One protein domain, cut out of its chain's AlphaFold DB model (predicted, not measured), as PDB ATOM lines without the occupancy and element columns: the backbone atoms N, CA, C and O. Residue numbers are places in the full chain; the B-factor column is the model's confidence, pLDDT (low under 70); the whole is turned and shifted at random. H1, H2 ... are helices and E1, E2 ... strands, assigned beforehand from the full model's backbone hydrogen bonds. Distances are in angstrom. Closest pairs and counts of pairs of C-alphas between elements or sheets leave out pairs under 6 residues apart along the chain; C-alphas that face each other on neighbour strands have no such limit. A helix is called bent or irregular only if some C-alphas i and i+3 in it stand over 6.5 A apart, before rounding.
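What this domain is: This is residues 24 to 159 and 167 to 229 of the 605 residues of an uncharacterized protein of Halomonas sp. BC-M4-5 (UniProt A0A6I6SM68). Two lobes share the length of this domain: a small, strongly twisted sheet of four strands, with H1 and H2 over one face and H3 over the other, and a cluster of helices in which H5, H6 and H8 pack on the kinked H4 and H7 makes a corner with H8. Residues 133 to 140 of H4 reach edge strand E2 and bridge the two lobes. The printed part has 199 residues, with eight named helices and four named strands in the order E1 H1 E2 E3 H2 E4 H3 H4 H5 H6 H7 H8. The sheet is mixed, in the order E1, E4, E3, E2; the class is mixed, helices and strands. The whole is compact, with a radius of gyration of the C-alphas of 16.5 A and spans of 49 by 34 by 33 A.

How they stand to each other: Start at the inner strands E4, residues 89 to 95, and E3, residues 64 to 68. They are parallel, with N 66 and O 92 at 2.9 A, within hydrogen-bond range. On one edge look for E1, residues 24 to 26, antiparallel to E4, with N 26 and O 89 at 2.9 A. On the other edge is E2, residues 46 to 50, which forms an antiparallel hairpin with E3, with N 47 and O 67 at 2.9 A. The pairing of E4 is staggered: residues 89 to 91 pair with E1, residues 91 to 95 with E3. On one face, H1, residues 28 to 41, runs along the strands at a height over the sheet of 9.1 A. On the same face is H2, residues 70 to 77, at a height of 8.2 A; it is irregular, with C-alphas 71 and 74 at 7.3 A. On the opposite face, H3, residues 112 to 122, runs across the strands, at 82 degrees to E2 on the local plane; these helices and the sheet make three layers. E3, H2 and E4 form a strand-helix-strand unit, two parallel neighbour strands with a helix between, and E1, H1 and E2 a split one, with E4 and E3 between its strands; both crossovers are right-handed. Now go to the hub, H4, residues 133 to 152, irregular, with C-alphas 147 and 150 at 9.5 A and a kink of 70 degrees near residue 146. It is on the sheet; its closest C-alphas to E2 are those of Arg 136 and Leu 49, 6.0 A. H5, residues 172 to 184, touches H4 at a shallow tilt of 22 degrees, opposite ways, closest at Leu 137 and Leu 180, with C-alphas 5.6 A apart. H6, residues 195 to 204, touches H4 at a steep tilt of 43 degrees, closest at the C-alphas of Val 145 and Leu 195, 5.9 A. H8, residues 222 to 227, touches residues 146 to 150 of H4 about perpendicular, at 79 degrees, closest at the C-alphas of Gly 149 and Trp 223, 5.6 A. H7, residues 211 to 218, only just touches H4, with 3 pairs of C-alphas within 8 A, the closest those of His 147 and Leu 217, 6.6 A; it touches H8 only at the corner. Each O i to N i+4 pair is within hydrogen-bond range in H1, H5, H6, H7 and H8, against 2 of 4 in H2, 6 of 7 in H3 and 11 of 16 in H4.

Where its parts are: Find C-alpha 24 at (17.625, -147.456, 1.657), where E1 begins. E4 spans 19.4 A, and H1 19.8 A. H4 runs 19.5 A from C-alpha 133 at (-0.275, -134.755, -8.152), and H5 18.5 A. H8 ends at C-alpha 227, (-8.807, -136.415, 18.960).

The domain as a whole: The C-alphas farthest apart are those of Glu 41 and Ala 158, 50.3 A. Look for the cut between residues 159 and 167, whose C-alphas are 10.2 A apart. The links E2 to E3, H2 to E4 and E4 to H3 are long. The mean pLDDT of the printed part is 90.5, and residues 158 to 159 are under 70.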
ATOM      1  N   TYR A  24      16.885-146.856   2.755       88.38
ATOM      2  CA  TYR A  24      17.625-147.456   1.657       88.38
ATOM      3  C   TYR A  24      18.264-146.361   0.799       88.38
ATOM      4  O   TYR A  24      17.885-145.193   0.869       88.38
ATOM      5  N   HIS A  25      19.246-146.738  -0.012       88.38
ATOM      6  CA  HIS A  25      20.041-145.828  -0.828       88.38
ATOM      7  C   HIS A  25      20.197-146.359  -2.257       88.38
ATOM      8  O   HIS A  25      20.360-147.567  -2.469       88.38
ATOM      9  N   VAL A  26      20.145-145.441  -3.224       87.00
ATOM     10  CA  VAL A  26      20.180-145.689  -4.674       87.00
ATOM     11  C   VAL A  26      21.299-144.850  -5.306       87.00
ATOM     12  O   VAL A  26      21.565-143.747  -4.854       87.00
ATOM     13  N   ALA A  27      21.983-145.358  -6.334       81.19
ATOM     14  CA  ALA A  27      23.221-144.781  -6.884       81.19
ATOM     15  C   ALA A  27      23.030-143.495  -7.728       81.19
ATOM     16  O   ALA A  27      23.237-143.519  -8.942       81.19
ATOM     17  N   GLY A  28      22.621-142.376  -7.128       77.38
ATOM     18  CA  GLY A  28      22.378-141.129  -7.865       77.38
ATOM     19  C   GLY A  28      21.232-141.240  -8.889       77.38
ATOM     20  O   GLY A  28      20.474-142.213  -8.887       77.38
ATOM     21  N   LEU A  29      21.109-140.257  -9.792       70.25
ATOM     22  CA  LEU A  29      20.020-140.187 -10.785       70.25
ATOM     23  C   LEU A  29      20.021-141.372 -11.767       70.25
ATOM     24  O   LEU A  29      18.976-141.964 -12.019       70.25
ATOM     25  N   ALA A  30      21.199-141.773 -12.258       74.25
ATOM     26  CA  ALA A  30      21.342-142.983 -13.073       74.25
ATOM     27  C   ALA A  30      20.893-144.238 -12.301       74.25
ATOM     28  O   ALA A  30      20.301-145.151 -12.871       74.25
ATOM     29  N   GLY A  31      21.110-144.257 -10.982       80.31
ATOM     30  CA  GLY A  31      20.599-145.291 -10.096       80.31
ATOM     31  C   GLY A  31      19.074-145.296  -9.967       80.31
ATOM     32  O   GLY A  31      18.507-146.375  -9.822       80.31
ATOM     33  N   PHE A  32      18.398-144.141 -10.023       91.69
ATOM     34  CA  PHE A  32      16.930-144.079 -10.007       91.69
ATOM     35  C   PHE A  32      16.329-144.699 -11.276       91.69
ATOM     36  O   PHE A  32      15.451-145.554 -11.170       91.69
ATOM     37  N   GLU A  33      16.833-144.330 -12.456       91.38
ATOM     38  CA  GLU A  33      16.357-144.903 -13.724       91.38
ATOM     39  C   GLU A  33      16.657-146.411 -13.797       91.38
ATOM     40  O   GLU A  33      15.783-147.206 -14.145       91.38
ATOM     41  N   ALA A  34      17.847-146.835 -13.350       90.19
ATOM     42  CA  ALA A  34      18.193-148.253 -13.244       90.19
ATOM     43  C   ALA A  34      17.293-149.010 -12.250       90.19
ATOM     44  O   ALA A  34      16.910-150.149 -12.512       90.19
ATOM     45  N   LEU A  35      16.923-148.389 -11.123       93.50
ATOM     46  CA  LEU A  35      15.977-148.971 -10.171       93.50
ATOM     47  C   LEU A  35      14.593-149.137 -10.809       93.50
ATOM     48  O   LEU A  35      14.001-150.206 -10.686       93.50
ATOM     49  N   ALA A  36      14.079-148.112 -11.492       94.00
ATOM     50  CA  ALA A  36      12.778-148.167 -12.152       94.00
ATOM     51  C   ALA A  36      12.729-149.254 -13.240       94.00
ATOM     52  O   ALA A  36      11.767-150.024 -13.290       94.00
ATOM     53  N   ALA A  37      13.785-149.363 -14.053       93.25
ATOM     54  CA  ALA A  37      13.926-150.418 -15.053       93.25
ATOM     55  C   ALA A  37      13.976-151.810 -14.404       93.25
ATOM     56  O   ALA A  37      13.179-152.675 -14.752       93.25
ATOM     57  N   ALA A  38      14.821-152.007 -13.387       93.50
ATOM     58  CA  ALA A  38      14.959-153.296 -12.711       93.50
ATOM     59  C   ALA A  38      13.684-153.739 -11.970       93.50
ATOM     60  O   ALA A  38      13.409-154.936 -11.871       93.50
ATOM     61  N   LEU A  39      12.893-152.798 -11.439       94.12
ATOM     62  CA  LEU A  39      11.581-153.103 -10.862       94.12
ATOM     63  C   LEU A  39      10.602-153.592 -11.940       94.12
ATOM     64  O   LEU A  39       9.856-154.537 -11.690       94.12
ATOM     65  N   ALA A  40      10.616-152.979 -13.128       92.56
ATOM     66  CA  ALA A  40       9.770-153.379 -14.250       92.56
ATOM     67  C   ALA A  40      10.194-154.720 -14.867       92.56
ATOM     68  O   ALA A  40       9.343-155.571 -15.098       92.56
ATOM     69  N   GLU A  41      11.495-154.941 -15.073       93.50
ATOM     70  CA  GLU A  41      12.051-156.202 -15.589       93.50
ATOM     71  C   GLU A  41      11.719-157.402 -14.696       93.50
ATOM     72  O   GLU A  41      11.544-158.517 -15.179       93.50
ATOM     73  N   ARG A  42      11.620-157.177 -13.382       93.62
ATOM     74  CA  ARG A  42      11.260-158.203 -12.394       93.62
ATOM     75  C   ARG A  42       9.753-158.333 -12.165       93.62
ATOM     76  O   ARG A  42       9.367-159.042 -11.239       93.62
ATOM     77  N   ASP A  43       8.938-157.634 -12.953       91.94
ATOM     78  CA  ASP A  43       7.478-157.568 -12.825       91.94
ATOM     79  C   ASP A  43       7.007-157.245 -11.394       91.94
ATOM     80  O   ASP A  43       6.077-157.833 -10.844       91.94
ATOM     81  N   ILE A  44       7.701-156.311 -10.735       93.00
ATOM     82  CA  ILE A  44       7.346-155.882  -9.382       93.00
ATOM     83  C   ILE A  44       6.269-154.803  -9.490       93.00
ATOM     84  O   ILE A  44       6.505-153.724 -10.039       93.00
ATOM     85  N   ASP A  45       5.099-155.057  -8.907       93.44
ATOM     86  CA  ASP A  45       4.047-154.052  -8.754       93.44
ATOM     87  C   ASP A  45       4.526-152.915  -7.839       93.44
ATOM     88  O   ASP A  45       4.670-153.087  -6.624       93.44
ATOM     89  N   HIS A  46       4.787-151.749  -8.437       95.94
ATOM     90  CA  HIS A  46       5.376-150.596  -7.763       95.94
ATOM     91  C   HIS A  46       4.790-149.252  -8.218       95.94
ATOM     92  O   HIS A  46       4.252-149.122  -9.322       95.94
ATOM     93  N   LEU A  47       4.949-148.243  -7.360       97.31
ATOM     94  CA  LEU A  47       4.596-146.846  -7.597       97.31
ATOM     95  C   LEU A  47       5.586-145.918  -6.883       97.31
ATOM     96  O   LEU A  47       5.784-146.020  -5.671       97.31
ATOM     97  N   PHE A  48       6.148-144.959  -7.614       97.38
ATOM     98  CA  PHE A  48       6.914-143.856  -7.040       97.38
ATOM     99  C   PHE A  48       5.971-142.723  -6.619       97.38
ATOM    100  O   PHE A  48       5.409-142.029  -7.465       97.38
ATOM    101  N   LEU A  49       5.813-142.526  -5.308       97.00
ATOM    102  CA  LEU A  49       5.105-141.380  -4.721       97.00
ATOM    103  C   LEU A  49       5.963-140.105  -4.781       97.00
ATOM    104  O   LEU A  49       5.439-138.994  -4.864       97.00
ATOM    105  N   HIS A  50       7.286-140.271  -4.786       96.81
ATOM    106  CA  HIS A  50       8.243-139.201  -5.033       96.81
ATOM    107  C   HIS A  50       9.474-139.719  -5.773       96.81
ATOM    108  O   HIS A  50       9.834-140.893  -5.635       96.81
ATOM    109  N   TRP A  51      10.098-138.841  -6.552       95.94
ATOM    110  CA  TRP A  51      11.265-139.134  -7.374       95.94
ATOM    111  C   TRP A  51      12.127-137.871  -7.568       95.94
ATOM    112  O   TRP A  51      11.615-136.754  -7.431       95.94
ATOM    113  N   PRO A  52      13.408-138.026  -7.951       93.44
ATOM    114  CA  PRO A  52      14.291-136.900  -8.234       93.44
ATOM    115  C   PRO A  52      13.765-136.061  -9.403       93.44
ATOM    116  O   PRO A  52      13.442-136.597 -10.462       93.44
ATOM    117  N   GLY A  53      13.688-134.742  -9.218       90.62
ATOM    118  CA  GLY A  53      13.185-133.815 -10.238       90.62
ATOM    119  C   GLY A  53      11.663-133.639 -10.263       90.62
ATOM    120  O   GLY A  53      11.148-132.999 -11.175       90.62
ATOM    121  N   ALA A  54      10.921-134.180  -9.290       93.75
ATOM    122  CA  ALA A  54       9.517-133.813  -9.117       93.75
ATOM    123  C   ALA A  54       9.381-132.315  -8.770       93.75
ATOM    124  O   ALA A  54      10.101-131.815  -7.909       93.75
ATOM    125  N   GLU A  55       8.428-131.620  -9.400       94.50
ATOM    126  CA  GLU A  55       8.260-130.159  -9.259       94.50
ATOM    127  C   GLU A  55       7.960-129.710  -7.823       94.50
ATOM    128  O   GLU A  55       8.420-128.661  -7.378       94.50
ATOM    129  N   VAL A  56       7.213-130.527  -7.076       95.31
ATOM    130  CA  VAL A  56       6.978-130.324  -5.641       95.31
ATOM    131  C   VAL A  56       7.853-131.303  -4.864       95.31
ATOM    132  O   VAL A  56       7.720-132.516  -5.043       95.31
ATOM    133  N   ALA A  57       8.732-130.801  -3.999       94.12
ATOM    134  CA  ALA A  57       9.590-131.631  -3.151       94.12
ATOM    135  C   ALA A  57       8.782-132.406  -2.092       94.12
ATOM    136  O   ALA A  57       7.754-131.924  -1.611       94.12
ATOM    137  N   TRP A  58       9.254-133.592  -1.688       94.50
ATOM    138  CA  TRP A  58       8.655-134.309  -0.560       94.50
ATOM    139  C   TRP A  58       9.016-133.629   0.770       94.50
ATOM    140  O   TRP A  58      10.188-133.314   0.997       94.50
ATOM    141  N   PRO A  59       8.059-133.408   1.687       91.31
ATOM    142  CA  PRO A  59       8.286-132.564   2.861       91.31
ATOM    143  C   PRO A  59       9.274-133.128   3.895       91.31
ATOM    144  O   PRO A  59       9.855-132.350   4.649       91.31
ATOM    145  N   GLY A  60       9.502-134.444   3.933       84.12
ATOM    146  CA  GLY A  60      10.523-135.070   4.791       84.12
ATOM    147  C   GLY A  60      11.944-135.060   4.197       84.12
ATOM    148  O   GLY A  60      12.893-135.553   4.821       84.12
ATOM    149  N   GLY A  61      12.107-134.487   2.996       84.75
ATOM    150  CA  GLY A  61      13.367-134.419   2.252       84.75
ATOM    151  C   GLY A  61      13.797-135.752   1.640       84.75
ATOM    152  O   GLY A  61      14.966-135.941   1.317       84.75
ATOM    153  N   GLU A  62      12.938-136.773   1.627       86.06
ATOM    154  CA  GLU A  62      13.171-138.011   0.882       86.06
ATOM    155  C   GLU A  62      13.286-137.694  -0.606       86.06
ATOM    156  O   GLU A  62      12.486-136.932  -1.133       86.06
ATOM    157  N   GLU A  63      14.257-138.301  -1.285       92.62
ATOM    158  CA  GLU A  63      14.457-138.102  -2.725       92.62
ATOM    159  C   GLU A  63      13.667-139.133  -3.536       92.62
ATOM    160  O   GLU A  63      13.230-138.864  -4.654       92.62
ATOM    161  N   ILE A  64      13.448-140.317  -2.958       95.00
ATOM    162  CA  ILE A  64      12.608-141.372  -3.519       95.00
ATOM    163  C   ILE A  64      11.667-141.889  -2.429       95.00
ATOM    164  O   ILE A  64      12.105-142.298  -1.350       95.00
ATOM    165  N   VAL A  65      10.372-141.938  -2.741       96.06
ATOM    166  CA  VAL A  65       9.362-142.616  -1.917       96.06
ATOM    167  C   VAL A  65       8.685-143.672  -2.779       96.06
ATOM    168  O   VAL A  65       8.016-143.345  -3.759       96.06
ATOM    169  N   LEU A  66       8.883-144.940  -2.424       96.56
ATOM    170  CA  LEU A  66       8.495-146.098  -3.223       96.56
ATOM    171  C   LEU A  66       7.459-146.941  -2.477       96.56
ATOM    172  O   LEU A  66       7.717-147.397  -1.366       96.56
ATOM    173  N   LEU A  67       6.312-147.184  -3.107       97.19
ATOM    174  CA  LEU A  67       5.298-148.137  -2.664       97.19
ATOM    175  C   LEU A  67       5.378-149.405  -3.523       97.19
ATOM    176  O   LEU A  67       5.410-149.302  -4.748       97.19
ATOM    177  N   VAL A  68       5.370-150.584  -2.900       95.75
ATOM    178  CA  VAL A  68       5.355-151.886  -3.590       95.75
ATOM    179  C   VAL A  68       4.286-152.827  -3.036       95.75
ATOM    180  O   VAL A  68       3.842-152.677  -1.893       95.75
ATOM    181  N   ALA A  69       3.896-153.825  -3.828       92.69
ATOM    182  CA  ALA A  69       3.129-154.966  -3.332       92.69
ATOM    183  C   ALA A  69       3.929-155.756  -2.275       92.69
ATOM    184  O   ALA A  69       5.163-155.794  -2.312       92.69
ATOM    185  N   ASP A  70       3.232-156.401  -1.337       89.31
ATOM    186  CA  ASP A  70       3.847-157.125  -0.213       89.31
ATOM    187  C   ASP A  70       4.792-158.238  -0.697       89.31
ATOM    188  O   ASP A  70       5.887-158.418  -0.159       89.31
ATOM    189  N   GLU A  71       4.404-158.937  -1.762       88.56
ATOM    190  CA  GLU A  71       5.156-160.025  -2.392       88.56
ATOM    191  C   GLU A  71       6.447-159.543  -3.061       88.56
ATOM    192  O   GLU A  71       7.378-160.331  -3.219       88.56
ATOM    193  N   GLY A  72       6.506-158.260  -3.436       91.12
ATOM    194  CA  GLY A  72       7.640-157.633  -4.116       91.12
ATOM    195  C   GLY A  72       8.696-157.051  -3.174       91.12
ATOM    196  O   GLY A  72       9.769-156.651  -3.629       91.12
ATOM    197  N   VAL A  73       8.430-156.993  -1.863       91.62
ATOM    198  CA  VAL A  73       9.353-156.390  -0.882       91.62
ATOM    199  C   VAL A  73      10.740-157.049  -0.895       91.62
ATOM    200  O   VAL A  73      11.734-156.315  -0.954       91.62
ATOM    201  N   PRO A  74      10.887-158.391  -0.866       90.69
ATOM    202  CA  PRO A  74      12.210-159.020  -0.903       90.69
ATOM    203  C   PRO A  74      13.014-158.653  -2.160       90.69
ATOM    204  O   PRO A  74      14.198-158.333  -2.070       90.69
ATOM    205  N   GLN A  75      12.373-158.645  -3.328       92.12
ATOM    206  CA  GLN A  75      13.020-158.363  -4.607       92.12
ATOM    207  C   GLN A  75      13.369-156.878  -4.743       92.12
ATOM    208  O   GLN A  75      14.459-156.560  -5.219       92.12
ATOM    209  N   ALA A  76      12.485-155.978  -4.299       92.12
ATOM    210  CA  ALA A  76      12.728-154.538  -4.306       92.12
ATOM    211  C   ALA A  76      13.871-154.163  -3.352       92.12
ATOM    212  O   ALA A  76      14.780-153.424  -3.720       92.12
ATOM    213  N   THR A  77      13.883-154.721  -2.137       91.31
ATOM    214  CA  THR A  77      14.965-154.462  -1.172       91.31
ATOM    215  C   THR A  77      16.326-154.953  -1.658       91.31
ATOM    216  O   THR A  77      17.325-154.295  -1.382       91.31
ATOM    217  N   ALA A  78      16.378-156.047  -2.426       90.44
ATOM    218  CA  ALA A  78      17.611-156.550  -3.034       90.44
ATOM    219  C   ALA A  78      18.201-155.622  -4.115       90.44
ATOM    220  O   ALA A  78      19.371-155.771  -4.465       90.44
ATOM    221  N   LEU A  79      17.419-154.673  -4.645       90.56
ATOM    222  CA  LEU A  79      17.881-153.670  -5.616       90.56
ATOM    223  C   LEU A  79      18.507-152.433  -4.959       90.56
ATOM    224  O   LEU A  79      19.055-151.582  -5.655       90.56
ATOM    225  N   MET A  80      18.422-152.306  -3.633       91.88
ATOM    226  CA  MET A  80      18.812-151.094  -2.916       91.88
ATOM    227  C   MET A  80      19.863-151.377  -1.843       91.88
ATOM    228  O   MET A  80      19.978-152.486  -1.320       91.88
ATOM    229  N   ARG A  81      20.636-150.350  -1.475       87.00
ATOM    230  CA  ARG A  81      21.687-150.472  -0.456       87.00
ATOM    231  C   ARG A  81      21.192-150.002   0.913       87.00
ATOM    232  O   ARG A  81      20.542-148.968   0.992       87.00
ATOM    233  N   PRO A  82      21.523-150.701   2.010       85.06
ATOM    234  CA  PRO A  82      21.153-150.266   3.358       85.06
ATOM    235  C   PRO A  82      22.084-149.184   3.936       85.06
ATOM    236  O   PRO A  82      21.808-148.676   5.015       85.06
ATOM    237  N   ALA A  83      23.202-148.872   3.269       85.69
ATOM    238  CA  ALA A  83      24.184-147.887   3.714       85.69
ATOM    239  C   ALA A  83      24.447-146.858   2.611       85.69
ATOM    240  O   ALA A  83      24.613-147.234   1.448       85.69
ATOM    241  N   ALA A  84      24.495-145.587   3.004       86.19
ATOM    242  CA  ALA A  84      24.732-144.459   2.114       86.19
ATOM    243  C   ALA A  84      26.181-144.414   1.614       86.19
ATOM    244  O   ALA A  84      27.121-144.684   2.368       86.19
ATOM    245  N   ARG A  85      26.366-143.988   0.366       87.75
ATOM    246  CA  ARG A  85      27.629-143.472  -0.172       87.75
ATOM    247  C   ARG A  85      27.456-142.012  -0.601       87.75
ATOM    248  O   ARG A  85      26.326-141.591  -0.851       87.75
ATOM    249  N   PRO A  86      28.547-141.232  -0.701       84.62
ATOM    250  CA  PRO A  86      28.483-139.889  -1.269       84.62
ATOM    251  C   PRO A  86      27.803-139.907  -2.647       84.62
ATOM    252  O   PRO A  86      28.188-140.696  -3.508       84.62
ATOM    253  N   GLY A  87      26.783-139.065  -2.829       83.12
ATOM    254  CA  GLY A  87      26.000-138.978  -4.068       83.12
ATOM    255  C   GLY A  87      24.879-140.015  -4.229       83.12
ATOM    256  O   GLY A  87      24.187-139.986  -5.245       83.12
ATOM    257  N   ASP A  88      24.671-140.921  -3.266       89.88
ATOM    258  CA  ASP A  88      23.505-141.810  -3.284       89.88
ATOM    259  C   ASP A  88      22.219-141.040  -2.913       89.88
ATOM    260  O   ASP A  88      22.210-140.259  -1.962       89.88
ATOM    261  N   LEU A  89      21.116-141.348  -3.600       90.06
ATOM    262  CA  LEU A  89      19.778-140.850  -3.291       90.06
ATOM    263  C   LEU A  89      19.139-141.668  -2.170       90.06
ATOM    264  O   LEU A  89      19.175-142.906  -2.184       90.06
ATOM    265  N   ARG A  90      18.499-140.993  -1.219       91.31
ATOM    266  CA  ARG A  90      17.741-141.616  -0.132       91.31
ATOM    267  C   ARG A  90      16.396-142.136  -0.637       91.31
ATOM    268  O   ARG A  90      15.564-141.375  -1.127       91.31
ATOM    269  N   CYS A  91      16.170-143.431  -0.443       92.38
ATOM    270  CA  CYS A  91      14.949-144.135  -0.809       92.38
ATOM    271  C   CYS A  91      14.224-144.677   0.423       92.38
ATOM    272  O   CYS A  91      14.777-145.438   1.226       92.38
ATOM    273  N   THR A  92      12.953-144.312   0.536       93.69
ATOM    274  CA  THR A  92      12.043-144.830   1.549       93.69
ATOM    275  C   THR A  92      11.094-145.834   0.909       93.69
ATOM    276  O   THR A  92      10.311-145.482   0.028       93.69
ATOM    277  N   LEU A  93      11.165-147.089   1.363       94.62
ATOM    278  CA  LEU A  93      10.338-148.188   0.873       94.62
ATOM    279  C   LEU A  93       9.133-148.420   1.786       94.62
ATOM    280  O   LEU A  93       9.290-148.637   2.990       94.62
ATOM    281  N   TYR A  94       7.954-148.477   1.181       95.69
ATOM    282  CA  TYR A  94       6.705-148.881   1.802       95.69
ATOM    283  C   TYR A  94       6.102-150.076   1.083       95.69
ATOM    284  O   TYR A  94       6.205-150.204  -0.135       95.69
ATOM    285  N   SER A  95       5.428-150.931   1.842       93.56
ATOM    286  CA  SER A  95       4.592-151.995   1.293       93.56
ATOM    287  C   SER A  95       3.123-151.751   1.594       93.56
ATOM    288  O   SER A  95       2.778-151.057   2.556       93.56
ATOM    289  N   VAL A  96       2.262-152.338   0.767       91.44
ATOM    290  CA  VAL A  96       0.802-152.277   0.895       91.44
ATOM    291  C   VAL A  96       0.334-152.635   2.310       91.44
ATOM    292  O   VAL A  96      -0.436-151.885   2.900       91.44
ATOM    293  N   GLY A  97       0.804-153.746   2.875       85.88
ATOM    294  CA  GLY A  97       0.394-154.257   4.183       85.88
ATOM    295  C   GLY A  97       1.237-153.764   5.360       85.88
ATOM    296  O   GLY A  97       0.932-154.115   6.506       85.88
ATOM    297  N   GLY A  98       2.291-152.976   5.111       87.94
ATOM    298  CA  GLY A  98       3.236-152.538   6.140       87.94
ATOM    299  C   GLY A  98       4.061-153.696   6.712       87.94
ATOM    300  O   GLY A  98       4.089-153.908   7.925       87.94
ATOM    301  N   LEU A  99       4.707-154.484   5.849       86.00
ATOM    302  CA  LEU A  99       5.616-155.554   6.265       86.00
ATOM    303  C   LEU A  99       6.829-154.998   7.040       86.00
ATOM    304  O   LEU A  99       7.272-153.883   6.753       86.00
ATOM    305  N   PRO A 100       7.427-155.774   7.970       82.38
ATOM    306  CA  PRO A 100       8.543-155.310   8.793       82.38
ATOM    307  C   PRO A 100       9.695-154.701   7.983       82.38
ATOM    308  O   PRO A 100      10.318-155.379   7.167       82.38
ATOM    309  N   GLY A 101      10.019-153.434   8.259       84.38
ATOM    310  CA  GLY A 101      11.069-152.693   7.544       84.38
ATOM    311  C   GLY A 101      10.586-151.950   6.294       84.38
ATOM    312  O   GLY A 101      11.381-151.248   5.682       84.38
ATOM    313  N   SER A 102       9.301-152.072   5.974       90.38
ATOM    314  CA  SER A 102       8.561-151.297   4.966       90.38
ATOM    315  C   SER A 102       7.248-150.732   5.540       90.38
ATOM    316  O   SER A 102       6.332-150.353   4.815       90.38
ATOM    317  N   ASP A 103       7.144-150.730   6.870       89.69
ATOM    318  CA  ASP A 103       6.080-150.119   7.654       89.69
ATOM    319  C   ASP A 103       6.460-148.695   8.078       89.69
ATOM    320  O   ASP A 103       7.638-148.325   8.099       89.69
ATOM    321  N   ARG A 104       5.458-147.913   8.488       89.19
ATOM    322  CA  ARG A 104       5.669-146.682   9.254       89.19
ATOM    323  C   ARG A 104       4.955-146.822  10.581       89.19
ATOM    324  O   ARG A 104       3.782-147.178  10.621       89.19
ATOM    325  N   ASN A 105       5.662-146.582  11.683       86.69
ATOM    326  CA  ASN A 105       5.100-146.725  13.027       86.69
ATOM    327  C   ASN A 105       4.456-148.109  13.292       86.69
ATOM    328  O   ASN A 105       3.531-148.213  14.096       86.69
ATOM    329  N   ARG A 106       4.963-149.186  12.662       84.62
ATOM    330  CA  ARG A 106       4.434-150.565  12.749       84.62
ATOM    331  C   ARG A 106       3.037-150.763  12.164       84.62
ATOM    332  O   ARG A 106       2.361-151.733  12.517       84.62
ATOM    333  N   VAL A 107       2.605-149.865  11.288       87.06
ATOM    334  CA  VAL A 107       1.375-149.995  10.506       87.06
ATOM    335  C   VAL A 107       1.668-149.728   9.026       87.06
ATOM    336  O   VAL A 107       2.748-149.251   8.668       87.06
ATOM    337  N   ALA A 108       0.716-150.071   8.156       90.25
ATOM    338  CA  ALA A 108       0.791-149.708   6.746       90.25
ATOM    339  C   ALA A 108       0.893-148.183   6.595       90.25
ATOM    340  O   ALA A 108       0.285-147.427   7.356       90.25
ATOM    341  N   TYR A 109       1.696-147.735   5.630       92.69
ATOM    342  CA  TYR A 109       1.930-146.309   5.416       92.69
ATOM    343  C   TYR A 109       0.677-145.593   4.904       92.69
ATOM    344  O   TYR A 109       0.307-144.549   5.433       92.69
ATOM    345  N   LEU A 110      -0.014-146.200   3.941       93.44
ATOM    346  CA  LEU A 110      -1.318-145.759   3.452       93.44
ATOM    347  C   LEU A 110      -2.400-146.757   3.885       93.44
ATOM    348  O   LEU A 110      -2.075-147.913   4.184       93.44
ATOM    349  N   PRO A 111      -3.689-146.369   3.877       90.31
ATOM    350  CA  PRO A 111      -4.774-147.335   3.981       90.31
ATOM    351  C   PRO A 111      -4.605-148.423   2.917       90.31
ATOM    352  O   PRO A 111      -4.483-148.130   1.728       90.31
ATOM    353  N   VAL A 112      -4.597-149.685   3.342       87.56
ATOM    354  CA  VAL A 112      -4.192-150.825   2.503       87.56
ATOM    355  C   VAL A 112      -5.008-150.934   1.219       87.56
ATOM    356  O   VAL A 112      -4.437-151.122   0.146       87.56
ATOM    357  N   ARG A 113      -6.328-150.732   1.298       85.88
ATOM    358  CA  ARG A 113      -7.200-150.686   0.119       85.88
ATOM    359  C   ARG A 113      -6.750-149.614  -0.878       85.88
ATOM    360  O   ARG A 113      -6.584-149.914  -2.055       85.88
ATOM    361  N   ARG A 114      -6.475-148.392  -0.407       91.62
ATOM    362  CA  ARG A 114      -6.003-147.289  -1.259       91.62
ATOM    363  C   ARG A 114      -4.630-147.588  -1.854       91.62
ATOM    364  O   ARG A 114      -4.424-147.353  -3.037       91.62
ATOM    365  N   ALA A 115      -3.720-148.182  -1.083       93.25
ATOM    366  CA  ALA A 115      -2.421-148.623  -1.591       93.25
ATOM    367  C   ALA A 115      -2.557-149.651  -2.733       93.25
ATOM    368  O   ALA A 115      -1.857-149.546  -3.738       93.25
ATOM    369  N   ARG A 116      -3.484-150.614  -2.614       90.81
ATOM    370  CA  ARG A 116      -3.766-151.589  -3.682       90.81
ATOM    371  C   ARG A 116      -4.388-150.943  -4.911       90.81
ATOM    372  O   ARG A 116      -3.938-151.225  -6.014       90.81
ATOM    373  N   GLU A 117      -5.379-150.072  -4.731       92.00
ATOM    374  CA  GLU A 117      -6.020-149.335  -5.830       92.00
ATOM    375  C   GLU A 117      -4.994-148.496  -6.608       92.00
ATOM    376  O   GLU A 117      -4.986-148.511  -7.840       92.00
ATOM    377  N   LEU A 118      -4.070-147.836  -5.900       94.56
ATOM    378  CA  LEU A 118      -2.955-147.112  -6.509       94.56
ATOM    379  C   LEU A 118      -2.085-148.030  -7.370       94.56
ATOM    380  O   LEU A 118      -1.874-147.724  -8.540       94.56
ATOM    381  N   LEU A 119      -1.605-149.154  -6.831       94.19
ATOM    382  CA  LEU A 119      -0.761-150.082  -7.594       94.19
ATOM    383  C   LEU A 119      -1.507-150.690  -8.786       94.19
ATOM    384  O   LEU A 119      -0.967-150.731  -9.891       94.19
ATOM    385  N   ALA A 120      -2.764-151.092  -8.591       91.94
ATOM    386  CA  ALA A 120      -3.607-151.641  -9.645       91.94
ATOM    387  C   ALA A 120      -3.806-150.640 -10.794       91.94
ATOM    388  O   ALA A 120      -3.701-151.027 -11.955       91.94
ATOM    389  N   SER A 121      -3.994-149.349 -10.489       91.25
ATOM    390  CA  SER A 121      -4.142-148.289 -11.502       91.25
ATOM    391  C   SER A 121      -2.900-148.067 -12.380       91.25
ATOM    392  O   SER A 121      -2.986-147.430 -13.433       91.25
ATOM    393  N   MET A 122      -1.748-148.596 -11.957       89.81
ATOM    394  CA  MET A 122      -0.461-148.444 -12.637       89.81
ATOM    395  C   MET A 122      -0.026-149.703 -13.386       89.81
ATOM    396  O   MET A 122       0.974-149.661 -14.110       89.81
ATOM    397  N   ARG A 123      -0.756-150.817 -13.242       84.38
ATOM    398  CA  ARG A 123      -0.485-152.037 -14.006       84.38
ATOM    399  C   ARG A 123      -0.592-151.753 -15.505       84.38
ATOM    400  O   ARG A 123      -1.489-151.048 -15.956       84.38
ATOM    401  N   GLY A 124       0.366-152.276 -16.266       81.69
ATOM    402  CA  GLY A 124       0.463-152.066 -17.714       81.69
ATOM    403  C   GLY A 124       1.042-150.714 -18.151       81.69
ATOM    404  O   GLY A 124       1.255-150.518 -19.343       81.69
ATOM    405  N   ARG A 125       1.347-149.786 -17.229       87.88
ATOM    406  CA  ARG A 125       2.047-148.536 -17.575       87.88
ATOM    407  C   ARG A 125       3.565-148.752 -17.672       87.88
ATOM    408  O   ARG A 125       4.113-149.501 -16.848       87.88
ATOM    409  N   PRO A 126       4.255-148.081 -18.617       88.25
ATOM    410  CA  PRO A 126       5.710-148.139 -18.709       88.25
ATOM    411  C   PRO A 126       6.360-147.546 -17.451       88.25
ATOM    412  O   PRO A 126       5.808-146.649 -16.810       88.25
ATOM    413  N   ALA A 127       7.532-148.065 -17.085       88.25
ATOM    414  CA  ALA A 127       8.342-147.474 -16.026       88.25
ATOM    415  C   ALA A 127       9.026-146.181 -16.515       88.25
ATOM    416  O   ALA A 127       9.330-146.080 -17.704       88.25
ATOM    417  N   PRO A 128       9.291-145.206 -15.623       91.38
ATOM    418  CA  PRO A 128       8.966-145.198 -14.195       91.38
ATOM    419  C   PRO A 128       7.474-144.939 -13.919       91.38
ATOM    420  O   PRO A 128       6.889-143.957 -14.375       91.38
ATOM    421  N   ARG A 129       6.862-145.795 -13.092       95.06
ATOM    422  CA  ARG A 129       5.458-145.665 -12.672       95.06
ATOM    423  C   ARG A 129       5.345-144.590 -11.585       95.06
ATOM    424  O   ARG A 129       5.576-144.874 -10.412       95.06
ATOM    425  N   ARG A 130       5.039-143.349 -11.974       96.00
ATOM    426  CA  ARG A 130       5.002-142.161 -11.094       96.00
ATOM    427  C   ARG A 130       3.577-141.770 -10.695       96.00
ATOM    428  O   ARG A 130       2.684-141.763 -11.540       96.00
ATOM    429  N   ALA A 131       3.379-141.423  -9.426       96.56
ATOM    430  CA  ALA A 131       2.102-140.924  -8.924       96.56
ATOM    431  C   ALA A 131       1.767-139.553  -9.528       96.56
ATOM    432  O   ALA A 131       2.655-138.716  -9.691       96.56
ATOM    433  N   ASN A 132       0.490-139.310  -9.828       95.94
ATOM    434  CA  ASN A 132       0.028-137.978 -10.225       95.94
ATOM    435  C   ASN A 132      -0.100-137.044  -9.006       95.94
ATOM    436  O   ASN A 132      -0.071-137.494  -7.860       95.94
ATOM    437  N   ASP A 133      -0.267-135.742  -9.240       97.38
ATOM    438  CA  ASP A 133      -0.275-134.755  -8.152       97.38
ATOM    439  C   ASP A 133      -1.426-134.955  -7.151       97.38
ATOM    440  O   ASP A 133      -1.211-134.793  -5.954       97.38
ATOM    441  N   ALA A 134      -2.595-135.436  -7.590       96.88
ATOM    442  CA  ALA A 134      -3.702-135.771  -6.689       96.88
ATOM    443  C   ALA A 134      -3.372-136.962  -5.765       96.88
ATOM    444  O   ALA A 134      -3.641-136.931  -4.565       96.88
ATOM    445  N   GLN A 135      -2.746-138.015  -6.296       96.69
ATOM    446  CA  GLN A 135      -2.295-139.171  -5.512       96.69
ATOM    447  C   GLN A 135      -1.200-138.773  -4.515       96.69
ATOM    448  O   GLN A 135      -1.182-139.254  -3.380       96.69
ATOM    449  N   ARG A 136      -0.298-137.877  -4.929       97.25
ATOM    450  CA  ARG A 136       0.763-137.328  -4.079       97.25
ATOM    451  C   ARG A 136       0.188-136.460  -2.963       97.25
ATOM    452  O   ARG A 136       0.603-136.635  -1.822       97.25
ATOM    453  N   LEU A 137      -0.788-135.600  -3.268       97.50
ATOM    454  CA  LEU A 137      -1.504-134.779  -2.288       97.50
ATOM    455  C   LEU A 137      -2.089-135.658  -1.180       97.50
ATOM    456  O   LEU A 137      -1.776-135.469  -0.008       97.50
ATOM    457  N   LEU A 138      -2.851-136.685  -1.561       97.44
ATOM    458  CA  LEU A 138      -3.476-137.617  -0.621       97.44
ATOM    459  C   LEU A 138      -2.448-138.348   0.255       97.44
ATOM    460  O   LEU A 138      -2.642-138.456   1.466       97.44
ATOM    461  N   ALA A 139      -1.341-138.816  -0.329       96.56
ATOM    462  CA  ALA A 139      -0.284-139.504   0.410       96.56
ATOM    463  C   ALA A 139       0.441-138.579   1.405       96.56
ATOM    464  O   ALA A 139       0.614-138.953   2.567       96.56
ATOM    465  N   VAL A 140       0.813-137.362   0.986       96.94
ATOM    466  CA  VAL A 140       1.458-136.366   1.858       96.94
ATOM    467  C   VAL A 140       0.520-135.942   2.990       96.94
ATOM    468  O   VAL A 140       0.941-135.865   4.145       96.94
ATOM    469  N   SER A 141      -0.759-135.705   2.693       97.38
ATOM    470  CA  SER A 141      -1.753-135.356   3.709       97.38
ATOM    471  C   SER A 141      -1.980-136.499   4.701       97.38
ATOM    472  O   SER A 141      -2.020-136.252   5.905       97.38
ATOM    473  N   ALA A 142      -2.065-137.751   4.237       96.31
ATOM    474  CA  ALA A 142      -2.198-138.914   5.115       96.31
ATOM    475  C   ALA A 142      -0.975-139.092   6.033       96.31
ATOM    476  O   ALA A 142      -1.127-139.400   7.218       96.31
ATOM    477  N   GLU A 143       0.235-138.856   5.521       95.62
ATOM    478  CA  GLU A 143       1.454-138.839   6.331       95.62
ATOM    479  C   GLU A 143       1.408-137.749   7.408       95.62
ATOM    480  O   GLU A 143       1.642-138.039   8.588       95.62
ATOM    481  N   ALA A 144       1.068-136.520   7.012       96.12
ATOM    482  CA  ALA A 144       1.009-135.373   7.907       96.12
ATOM    483  C   ALA A 144      -0.009-135.585   9.038       96.12
ATOM    484  O   ALA A 144       0.323-135.374  10.204       96.12
ATOM    485  N   VAL A 145      -1.215-136.060   8.716       96.56
ATOM    486  CA  VAL A 145      -2.299-136.252   9.692       96.56
ATOM    487  C   VAL A 145      -2.057-137.472  10.575       96.56
ATOM    488  O   VAL A 145      -2.049-137.355  11.802       96.56
ATOM    489  N   TYR A 146      -1.846-138.650   9.983       95.38
ATOM    490  CA  TYR A 146      -1.925-139.911  10.724       95.38
ATOM    491  C   TYR A 146      -0.582-140.356  11.305       95.38
ATOM    492  O   TYR A 146      -0.541-140.848  12.436       95.38
ATOM    493  N   HIS A 147       0.524-140.148  10.586       93.69
ATOM    494  CA  HIS A 147       1.845-140.614  11.025       93.69
ATOM    495  C   HIS A 147       2.650-139.577  11.800       93.69
ATOM    496  O   HIS A 147       3.475-139.974  12.624       93.69
ATOM    497  N   LEU A 148       2.426-138.287  11.541       94.06
ATOM    498  CA  LEU A 148       3.171-137.189  12.163       94.06
ATOM    499  C   LEU A 148       2.332-136.388  13.169       94.06
ATOM    500  O   LEU A 148       2.811-136.090  14.265       94.06
ATOM    501  N   GLY A 149       1.096-136.029  12.818       94.75
ATOM    502  CA  GLY A 149       0.259-135.132  13.614       94.75
ATOM    503  C   GLY A 149       0.961-133.797  13.855       94.75
ATOM    504  O   GLY A 149       1.392-133.142  12.908       94.75
ATOM    505  N   LEU A 150       1.156-133.423  15.124       93.25
ATOM    506  CA  LEU A 150       1.869-132.190  15.503       93.25
ATOM    507  C   LEU A 150       3.299-132.120  14.943       93.25
ATOM    508  O   LEU A 150       3.799-131.030  14.687       93.25
ATOM    509  N   ALA A 151       3.955-133.263  14.704       92.81
ATOM    510  CA  ALA A 151       5.302-133.297  14.131       92.81
ATOM    511  C   ALA A 151       5.351-132.865  12.652       92.81
ATOM    512  O   ALA A 151       6.436-132.657  12.116       92.81
ATOM    513  N   SER A 152       4.198-132.722  11.988       93.25
ATOM    514  CA  SER A 152       4.117-132.122  10.649       93.25
ATOM    515  C   SER A 152       4.273-130.596  10.672       93.25
ATOM    516  O   SER A 152       4.477-129.994   9.617       93.25
ATOM    517  N   SER A 153       4.183-129.983  11.861       92.75
ATOM    518  CA  SER A 153       4.131-128.535  12.092       92.75
ATOM    519  C   SER A 153       2.931-127.831  11.446       92.75
ATOM    520  O   SER A 153       2.953-126.613  11.278       92.75
ATOM    521  N   LEU A 154       1.883-128.576  11.083       92.00
ATOM    522  CA  LEU A 154       0.605-128.003  10.670       92.00
ATOM    523  C   LEU A 154      -0.186-127.501  11.889       92.00
ATOM    524  O   LEU A 154      -0.095-128.099  12.967       92.00
ATOM    525  N   PRO A 155      -0.983-126.430  11.731       91.38
ATOM    526  CA  PRO A 155      -1.783-125.899  12.822       91.38
ATOM    527  C   PRO A 155      -2.932-126.849  13.189       91.38
ATOM    528  O   PRO A 155      -3.354-127.703  12.407       91.38
ATOM    529  N   THR A 156      -3.460-126.663  14.393       89.94
ATOM    530  CA  THR A 156      -4.668-127.319  14.907       89.94
ATOM    531  C   THR A 156      -5.719-126.273  15.252       89.94
ATOM    532  O   THR A 156      -5.378-125.108  15.470       89.94
ATOM    533  N   ALA A 157      -6.982-126.673  15.384       80.50
ATOM    534  CA  ALA A 157      -8.052-125.776  15.832       80.50
ATOM    535  C   ALA A 157      -7.728-125.061  17.165       80.50
ATOM    536  O   ALA A 157      -8.095-123.904  17.348       80.50
ATOM    537  N   ALA A 158      -6.983-125.712  18.069       69.00
ATOM    538  CA  ALA A 158      -6.560-125.128  19.343       69.00
ATOM    539  C   ALA A 158      -5.475-124.044  19.196       69.00
ATOM    540  O   ALA A 158      -5.410-123.129  20.007       69.00
ATOM    541  N   THR A 159      -4.633-124.128  18.163       65.50
ATOM    542  CA  THR A 159      -3.549-123.164  17.897       65.50
ATOM    543  C   THR A 159      -3.943-122.087  16.884       65.50
ATOM    544  O   THR A 159      -3.178-121.163  16.647       65.50
ATOM    545  N   SER A 167       0.382-120.089  10.303       79.50
ATOM    546  CA  SER A 167       0.176-120.347   8.868       79.50
ATOM    547  C   SER A 167       0.647-121.760   8.485       79.50
ATOM    548  O   SER A 167       1.802-122.102   8.763       79.50
ATOM    549  N   PRO A 168      -0.166-122.581   7.785       79.06
ATOM    550  CA  PRO A 168       0.268-123.902   7.323       79.06
ATOM    551  C   PRO A 168       1.509-123.822   6.417       79.06
ATOM    552  O   PRO A 168       2.348-124.726   6.442       79.06
ATOM    553  N   LEU A 169       1.685-122.709   5.693       83.94
ATOM    554  CA  LEU A 169       2.827-122.448   4.807       83.94
ATOM    555  C   LEU A 169       4.169-122.298   5.545       83.94
ATOM    556  O   LEU A 169       5.227-122.401   4.918       83.94
ATOM    557  N   ALA A 170       4.163-122.106   6.868       84.75
ATOM    558  CA  ALA A 170       5.389-122.136   7.665       84.75
ATOM    559  C   ALA A 170       6.021-123.543   7.679       84.75
ATOM    560  O   ALA A 170       7.247-123.688   7.719       84.75
ATOM    561  N   SER A 171       5.205-124.593   7.554       90.62
ATOM    562  CA  SER A 171       5.658-125.986   7.535       90.62
ATOM    563  C   SER A 171       5.995-126.481   6.122       90.62
ATOM    564  O   SER A 171       5.356-126.106   5.139       90.62
ATOM    565  N   ALA A 172       6.982-127.379   6.008       93.56
ATOM    566  CA  ALA A 172       7.293-128.039   4.735       93.56
ATOM    567  C   ALA A 172       6.100-128.858   4.211       93.56
ATOM    568  O   ALA A 172       5.823-128.837   3.013       93.56
ATOM    569  N   HIS A 173       5.360-129.518   5.111       95.00
ATOM    570  CA  HIS A 173       4.151-130.271   4.772       95.00
ATOM    571  C   HIS A 173       3.061-129.363   4.208       95.00
ATOM    572  O   HIS A 173       2.521-129.660   3.149       95.00
ATOM    573  N   GLY A 174       2.771-128.237   4.862       94.69
ATOM    574  CA  GLY A 174       1.753-127.304   4.390       94.69
ATOM    575  C   GLY A 174       2.099-126.690   3.039       94.69
ATOM    576  O   GLY A 174       1.225-126.640   2.179       94.69
ATOM    577  N   ARG A 175       3.367-126.329   2.788       94.56
ATOM    578  CA  ARG A 175       3.801-125.873   1.452       94.56
ATOM    579  C   ARG A 175       3.616-126.943   0.378       94.56
ATOM    580  O   ARG A 175       3.093-126.635  -0.685       94.56
ATOM    581  N   ALA A 176       4.020-128.185   0.653       95.88
ATOM    582  CA  ALA A 176       3.866-129.280  -0.303       95.88
ATOM    583  C   ALA A 176       2.386-129.584  -0.596       95.88
ATOM    584  O   ALA A 176       2.024-129.787  -1.750       95.88
ATOM    585  N   ILE A 177       1.532-129.578   0.432       96.75
ATOM    586  CA  ILE A 177       0.087-129.810   0.308       96.75
ATOM    587  C   ILE A 177      -0.573-128.710  -0.526       96.75
ATOM    588  O   ILE A 177      -1.289-129.034  -1.467       96.75
ATOM    589  N   VAL A 178      -0.298-127.432  -0.237       95.38
ATOM    590  CA  VAL A 178      -0.842-126.306  -1.017       95.38
ATOM    591  C   VAL A 178      -0.379-126.377  -2.467       95.38
ATOM    592  O   VAL A 178      -1.213-126.353  -3.363       95.38
ATOM    593  N   ALA A 179       0.922-126.564  -2.708       95.44
ATOM    594  CA  ALA A 179       1.459-126.627  -4.066       95.44
ATOM    595  C   ALA A 179       0.889-127.805  -4.878       95.44
ATOM    596  O   ALA A 179       0.675-127.683  -6.079       95.44
ATOM    597  N   LEU A 180       0.645-128.961  -4.251       96.88
ATOM    598  CA  LEU A 180       0.007-130.092  -4.928       96.88
ATOM    599  C   LEU A 180      -1.482-129.836  -5.188       96.88
ATOM    600  O   LEU A 180      -1.967-130.169  -6.268       96.88
ATOM    601  N   ASP A 181      -2.201-129.239  -4.234       96.19
ATOM    602  CA  ASP A 181      -3.621-128.912  -4.391       96.19
ATOM    603  C   ASP A 181      -3.853-127.840  -5.462       96.19
ATOM    604  O   ASP A 181      -4.725-128.018  -6.300       96.19
ATOM    605  N   GLU A 182      -3.018-126.802  -5.541       95.19
ATOM    606  CA  GLU A 182      -3.077-125.788  -6.609       95.19
ATOM    607  C   GLU A 182      -2.902-126.396  -8.008       95.19
ATOM    608  O   GLU A 182      -3.508-125.940  -8.976       95.19
ATOM    609  N   ARG A 183      -2.092-127.454  -8.124       95.81
ATOM    610  CA  ARG A 183      -1.815-128.124  -9.402       95.81
ATOM    611  C   ARG A 183      -2.901-129.095  -9.835       95.81
ATOM    612  O   ARG A 183      -3.112-129.271 -11.032       95.81
ATOM    613  N   CYS A 184      -3.543-129.773  -8.885       95.88
ATOM    614  CA  CYS A 184      -4.552-130.789  -9.195       95.88
ATOM    615  C   CYS A 184      -5.996-130.324  -8.974       95.88
ATOM    616  O   CYS A 184      -6.912-130.967  -9.482       95.88
ATOM    617  N   GLY A 185      -6.204-129.236  -8.232       94.56
ATOM    618  CA  GLY A 185      -7.510-128.669  -7.903       94.56
ATOM    619  C   GLY A 185      -8.411-129.594  -7.082       94.56
ATOM    620  O   GLY A 185      -9.629-129.440  -7.136       94.56
ATOM    621  N   LEU A 186      -7.857-130.584  -6.370       93.81
ATOM    622  CA  LEU A 186      -8.651-131.660  -5.767       93.81
ATOM    623  C   LEU A 186      -9.563-131.165  -4.636       93.81
ATOM    624  O   LEU A 186     -10.703-131.619  -4.531       93.81
ATOM    625  N   TRP A 187      -9.068-130.276  -3.774       92.94
ATOM    626  CA  TRP A 187      -9.796-129.803  -2.594       92.94
ATOM    627  C   TRP A 187     -10.062-128.304  -2.589       92.94
ATOM    628  O   TRP A 187     -11.025-127.894  -1.940       92.94
ATOM    629  N   SER A 188      -9.266-127.509  -3.315       89.62
ATOM    630  CA  SER A 188      -9.330-126.040  -3.270       89.62
ATOM    631  C   SER A 188      -9.206-125.528  -1.831       89.62
ATOM    632  O   SER A 188     -10.105-124.874  -1.295       89.62
ATOM    633  N   LEU A 189      -8.115-125.915  -1.168       84.88
ATOM    634  CA  LEU A 189      -7.896-125.662   0.249       84.88
ATOM    635  C   LEU A 189      -7.894-124.155   0.557       84.88
ATOM    636  O   LEU A 189      -7.275-123.361  -0.157       84.88
ATOM    637  N   PRO A 190      -8.539-123.740   1.661       81.50
ATOM    638  CA  PRO A 190      -8.461-122.360   2.112       81.50
ATOM    639  C   PRO A 190      -7.023-122.001   2.504       81.50
ATOM    640  O   PRO A 190      -6.246-122.849   2.940       81.50
ATOM    641  N   HIS A 191      -6.679-120.711   2.448       71.94
ATOM    642  CA  HIS A 191      -5.344-120.218   2.836       71.94
ATOM    643  C   HIS A 191      -4.977-120.520   4.302       71.94
ATOM    644  O   HIS A 191      -3.804-120.494   4.674       71.94
ATOM    645  N   ARG A 192      -5.974-120.822   5.143       81.50
ATOM    646  CA  ARG A 192      -5.801-121.323   6.507       81.50
ATOM    647  C   ARG A 192      -6.483-122.685   6.624       81.50
ATOM    648  O   ARG A 192      -7.705-122.759   6.609       81.50
ATOM    649  N   PHE A 193      -5.693-123.743   6.774       89.31
ATOM    650  CA  PHE A 193      -6.160-125.094   7.090       89.31
ATOM    651  C   PHE A 193      -5.252-125.719   8.149       89.31
ATOM    652  O   PHE A 193      -4.095-125.322   8.297       89.31
ATOM    653  N   GLY A 194      -5.782-126.706   8.867       92.25
ATOM    654  CA  GLY A 194      -5.063-127.444   9.901       92.25
ATOM    655  C   GLY A 194      -5.272-128.949   9.800       92.25
ATOM    656  O   GLY A 194      -5.869-129.447   8.844       92.25
ATOM    657  N   LEU A 195      -4.779-129.670  10.807       94.56
ATOM    658  CA  LEU A 195      -4.880-131.129  10.874       94.56
ATOM    659  C   LEU A 195      -6.335-131.622  10.838       94.56
ATOM    660  O   LEU A 195      -6.610-132.621  10.179       94.56
ATOM    661  N   GLU A 196      -7.268-130.915  11.485       93.25
ATOM    662  CA  GLU A 196      -8.690-131.283  11.503       93.25
ATOM    663  C   GLU A 196      -9.345-131.186  10.117       93.25
ATOM    664  O   GLU A 196     -10.090-132.084   9.727       93.25
ATOM    665  N   GLU A 197      -9.041-130.131   9.354       93.19
ATOM    666  CA  GLU A 197      -9.570-129.961   7.993       93.19
ATOM    667  C   GLU A 197      -9.023-131.056   7.071       93.19
ATOM    668  O   GLU A 197      -9.784-131.705   6.356       93.19
ATOM    669  N   LEU A 198      -7.714-131.340   7.129       95.38
ATOM    670  CA  LEU A 198      -7.123-132.421   6.336       95.38
ATOM    671  C   LEU A 198      -7.691-133.794   6.706       95.38
ATOM    672  O   LEU A 198      -7.949-134.601   5.817       95.38
ATOM    673  N   GLU A 199      -7.906-134.071   7.993       95.31
ATOM    674  CA  GLU A 199      -8.556-135.306   8.439       95.31
ATOM    675  C   GLU A 199      -9.973-135.428   7.866       95.31
ATOM    676  O   GLU A 199     -10.335-136.498   7.370       95.31
ATOM    677  N   ALA A 200     -10.761-134.350   7.883       93.31
ATOM    678  CA  ALA A 200     -12.103-134.340   7.308       93.31
ATOM    679  C   ALA A 200     -12.069-134.628   5.796       93.31
ATOM    680  O   ALA A 200     -12.818-135.481   5.315       93.31
ATOM    681  N   ARG A 201     -11.144-134.001   5.055       95.31
ATOM    682  CA  ARG A 201     -10.961-134.226   3.609       95.31
ATOM    683  C   ARG A 201     -10.505-135.645   3.288       95.31
ATOM    684  O   ARG A 201     -11.058-136.281   2.393       95.31
ATOM    685  N   LEU A 202      -9.538-136.174   4.037       95.81
ATOM    686  CA  LEU A 202      -9.084-137.559   3.897       95.81
ATOM    687  C   LEU A 202     -10.213-138.539   4.214       95.81
ATOM    688  O   LEU A 202     -10.388-139.515   3.491       95.81
ATOM    689  N   THR A 203     -11.017-138.268   5.241       92.75
ATOM    690  CA  THR A 203     -12.188-139.086   5.585       92.75
ATOM    691  C   THR A 203     -13.211-139.081   4.453       92.75
ATOM    692  O   THR A 203     -13.621-140.150   4.006       92.75
ATOM    693  N   GLN A 204     -13.552-137.905   3.916       92.75
ATOM    694  CA  GLN A 204     -14.473-137.764   2.784       92.75
ATOM    695  C   GLN A 204     -13.956-138.473   1.523       92.75
ATOM    696  O   GLN A 204     -14.730-139.089   0.794       92.75
ATOM    697  N   ALA A 205     -12.641-138.447   1.288       91.25
ATOM    698  CA  ALA A 205     -12.001-139.173   0.195       91.25
ATOM    699  C   ALA A 205     -11.860-140.688   0.466       91.25
ATOM    700  O   ALA A 205     -11.404-141.434  -0.404       91.25
ATOM    701  N   GLY A 206     -12.207-141.185   1.659       90.12
ATOM    702  CA  GLY A 206     -12.011-142.581   2.069       90.12
ATOM    703  C   GLY A 206     -10.535-142.975   2.224       90.12
ATOM    704  O   GLY A 206     -10.156-144.104   1.915       90.12
ATOM    705  N   TRP A 207      -9.689-142.029   2.629       93.69
ATOM    706  CA  TRP A 207      -8.265-142.194   2.945       93.69
ATOM    707  C   TRP A 207      -7.972-142.177   4.451       93.69
ATOM    708  O   TRP A 207      -6.819-142.334   4.854       93.69
ATOM    709  N   ALA A 208      -8.996-142.027   5.290       90.50
ATOM    710  CA  ALA A 208      -8.853-142.231   6.722       90.50
ATOM    711  C   ALA A 208      -8.626-143.722   7.041       90.50
ATOM    712  O   ALA A 208      -9.381-144.575   6.563       90.50
ATOM    713  N   PRO A 209      -7.602-144.075   7.839       88.06
ATOM    714  CA  PRO A 209      -7.474-145.411   8.398       88.06
ATOM    715  C   PRO A 209      -8.670-145.762   9.283       88.06
ATOM    716  O   PRO A 209      -9.280-144.889   9.896       88.06
ATOM    717  N   LEU A 210      -8.945-147.059   9.430       80.56
ATOM    718  CA  LEU A 210      -9.888-147.519  10.444       80.56
ATOM    719  C   LEU A 210      -9.400-147.179  11.854       80.56
ATOM    720  O   LEU A 210      -8.198-147.100  12.128       80.56
ATOM    721  N   THR A 211     -10.348-147.080  12.777       80.81
ATOM    722  CA  THR A 211     -10.130-146.737  14.183       80.81
ATOM    723  C   THR A 211      -9.115-147.641  14.883       80.81
ATOM    724  O   THR A 211      -8.339-147.172  15.710       80.81
ATOM    725  N   ASP A 212      -9.022-148.924  14.513       78.31
ATOM    726  CA  ASP A 212      -7.998-149.840  15.040       78.31
ATOM    727  C   ASP A 212      -6.563-149.386  14.718       78.31
ATOM    728  O   ASP A 212      -5.634-149.562  15.512       78.31
ATOM    729  N   THR A 213      -6.385-148.793  13.543       84.00
ATOM    730  CA  THR A 213      -5.125-148.256  13.047       84.00
ATOM    731  C   THR A 213      -4.886-146.868  13.626       84.00
ATOM    732  O   THR A 213      -3.780-146.604  14.099       84.00
ATOM    733  N   LEU A 214      -5.926-146.029  13.703       88.62
ATOM    734  CA  LEU A 214      -5.855-144.725  14.369       88.62
ATOM    735  C   LEU A 214      -5.429-144.864  15.836       88.62
ATOM    736  O   LEU A 214      -4.530-144.160  16.292       88.62
ATOM    737  N   PHE A 215      -5.975-145.836  16.567       83.88
ATOM    738  CA  PHE A 215      -5.583-146.069  17.954       83.88
ATOM    739  C   PHE A 215      -4.133-146.529  18.102       83.88
ATOM    740  O   PHE A 215      -3.441-146.066  19.012       83.88
ATOM    741  N   LYS A 216      -3.616-147.365  17.192       84.50
ATOM    742  CA  LYS A 216      -2.183-147.721  17.180       84.50
ATOM    743  C   LYS A 216      -1.311-146.493  16.929       84.50
ATOM    744  O   LYS A 216      -0.317-146.301  17.628       84.50
ATOM    745  N   LEU A 217      -1.701-145.661  15.965       89.62
ATOM    746  CA  LEU A 217      -0.994-144.429  15.619       89.62
ATOM    747  C   LEU A 217      -1.050-143.394  16.745       89.62
ATOM    748  O   LEU A 217      -0.069-142.689  16.963       89.62
ATOM    749  N   SER A 218      -2.114-143.366  17.548       90.88
ATOM    750  CA  SER A 218      -2.218-142.471  18.708       90.88
ATOM    751  C   SER A 218      -1.124-142.696  19.765       90.88
ATOM    752  O   SER A 218      -0.780-141.788  20.519       90.88
ATOM    753  N   GLY A 219      -0.502-143.882  19.784       87.56
ATOM    754  CA  GLY A 219       0.661-144.166  20.628       87.56
ATOM    755  C   GLY A 219       1.919-143.362  20.266       87.56
ATOM    756  O   GLY A 219       2.821-143.246  21.096       87.56
ATOM    757  N   VAL A 220       1.990-142.816  19.047       88.56
ATOM    758  CA  VAL A 220       3.106-141.988  18.549       88.56
ATOM    759  C   VAL A 220       2.669-140.609  18.046       88.56
ATOM    760  O   VAL A 220       3.520-139.744  17.880       88.56
ATOM    761  N   ASN A 221       1.369-140.392  17.843       93.38
ATOM    762  CA  ASN A 221       0.766-139.149  17.371       93.38
ATOM    763  C   ASN A 221      -0.089-138.518  18.494       93.38
ATOM    764  O   ASN A 221      -1.238-138.928  18.692       93.38
ATOM    765  N   PRO A 222       0.444-137.528  19.243       92.06
ATOM    766  CA  PRO A 222      -0.264-136.907  20.364       92.06
ATOM    767  C   PRO A 222      -1.555-136.188  19.962       92.06
ATOM    768  O   PRO A 222      -2.513-136.206  20.730       92.06
ATOM    769  N   TRP A 223      -1.601-135.593  18.766       93.75
ATOM    770  CA  TRP A 223      -2.813-134.942  18.263       93.75
ATOM    771  C   TRP A 223      -3.935-135.963  18.091       93.75
ATOM    772  O   TRP A 223      -5.019-135.789  18.644       93.75
ATOM    773  N   LEU A 224      -3.638-137.090  17.439       92.06
ATOM    774  CA  LEU A 224      -4.604-138.168  17.261       92.06
ATOM    775  C   LEU A 224      -5.033-138.772  18.607       92.06
ATOM    776  O   LEU A 224      -6.204-139.080  18.800       92.06
ATOM    777  N   LYS A 225      -4.111-138.881  19.576       89.56
ATOM    778  CA  LYS A 225      -4.442-139.313  20.943       89.56
ATOM    779  C   LYS A 225      -5.495-138.417  21.582       89.56
ATOM    780  O   LYS A 225      -6.431-138.949  22.164       89.56
ATOM    781  N   THR A 226      -5.368-137.098  21.459       88.75
ATOM    782  CA  THR A 226      -6.368-136.144  21.960       88.75
ATOM    783  C   THR A 226      -7.666-136.209  21.157       88.75
ATOM    784  O   THR A 226      -8.735-136.241  21.751       88.75
ATOM    785  N   ARG A 227      -7.609-136.308  19.822       86.88
ATOM    786  CA  ARG A 227      -8.807-136.415  18.960       86.88
ATOM    787  C   ARG A 227      -9.649-137.654  19.257       86.88
ATOM    788  O   ARG A 227     -10.876-137.613  19.190       86.88
ATOM    789  N   LEU A 228      -8.993-138.749  19.625       85.50
ATOM    790  CA  LEU A 228      -9.656-139.987  20.008       85.50
ATOM    791  C   LEU A 228     -10.115-139.991  21.481       85.50
ATOM    792  O   LEU A 228     -10.815-140.916  21.894       85.50
ATOM    793  N   GLN A 229      -9.795-138.970  22.289       77.75
ATOM    794  CA  GLN A 229     -10.404-138.818  23.616       77.75
ATOM    795  C   GLN A 229     -11.889-138.482  23.448       77.75
ATOM    796  O   GLN A 229     -12.257-137.449  22.900       77.75
TER     797      GLN A 229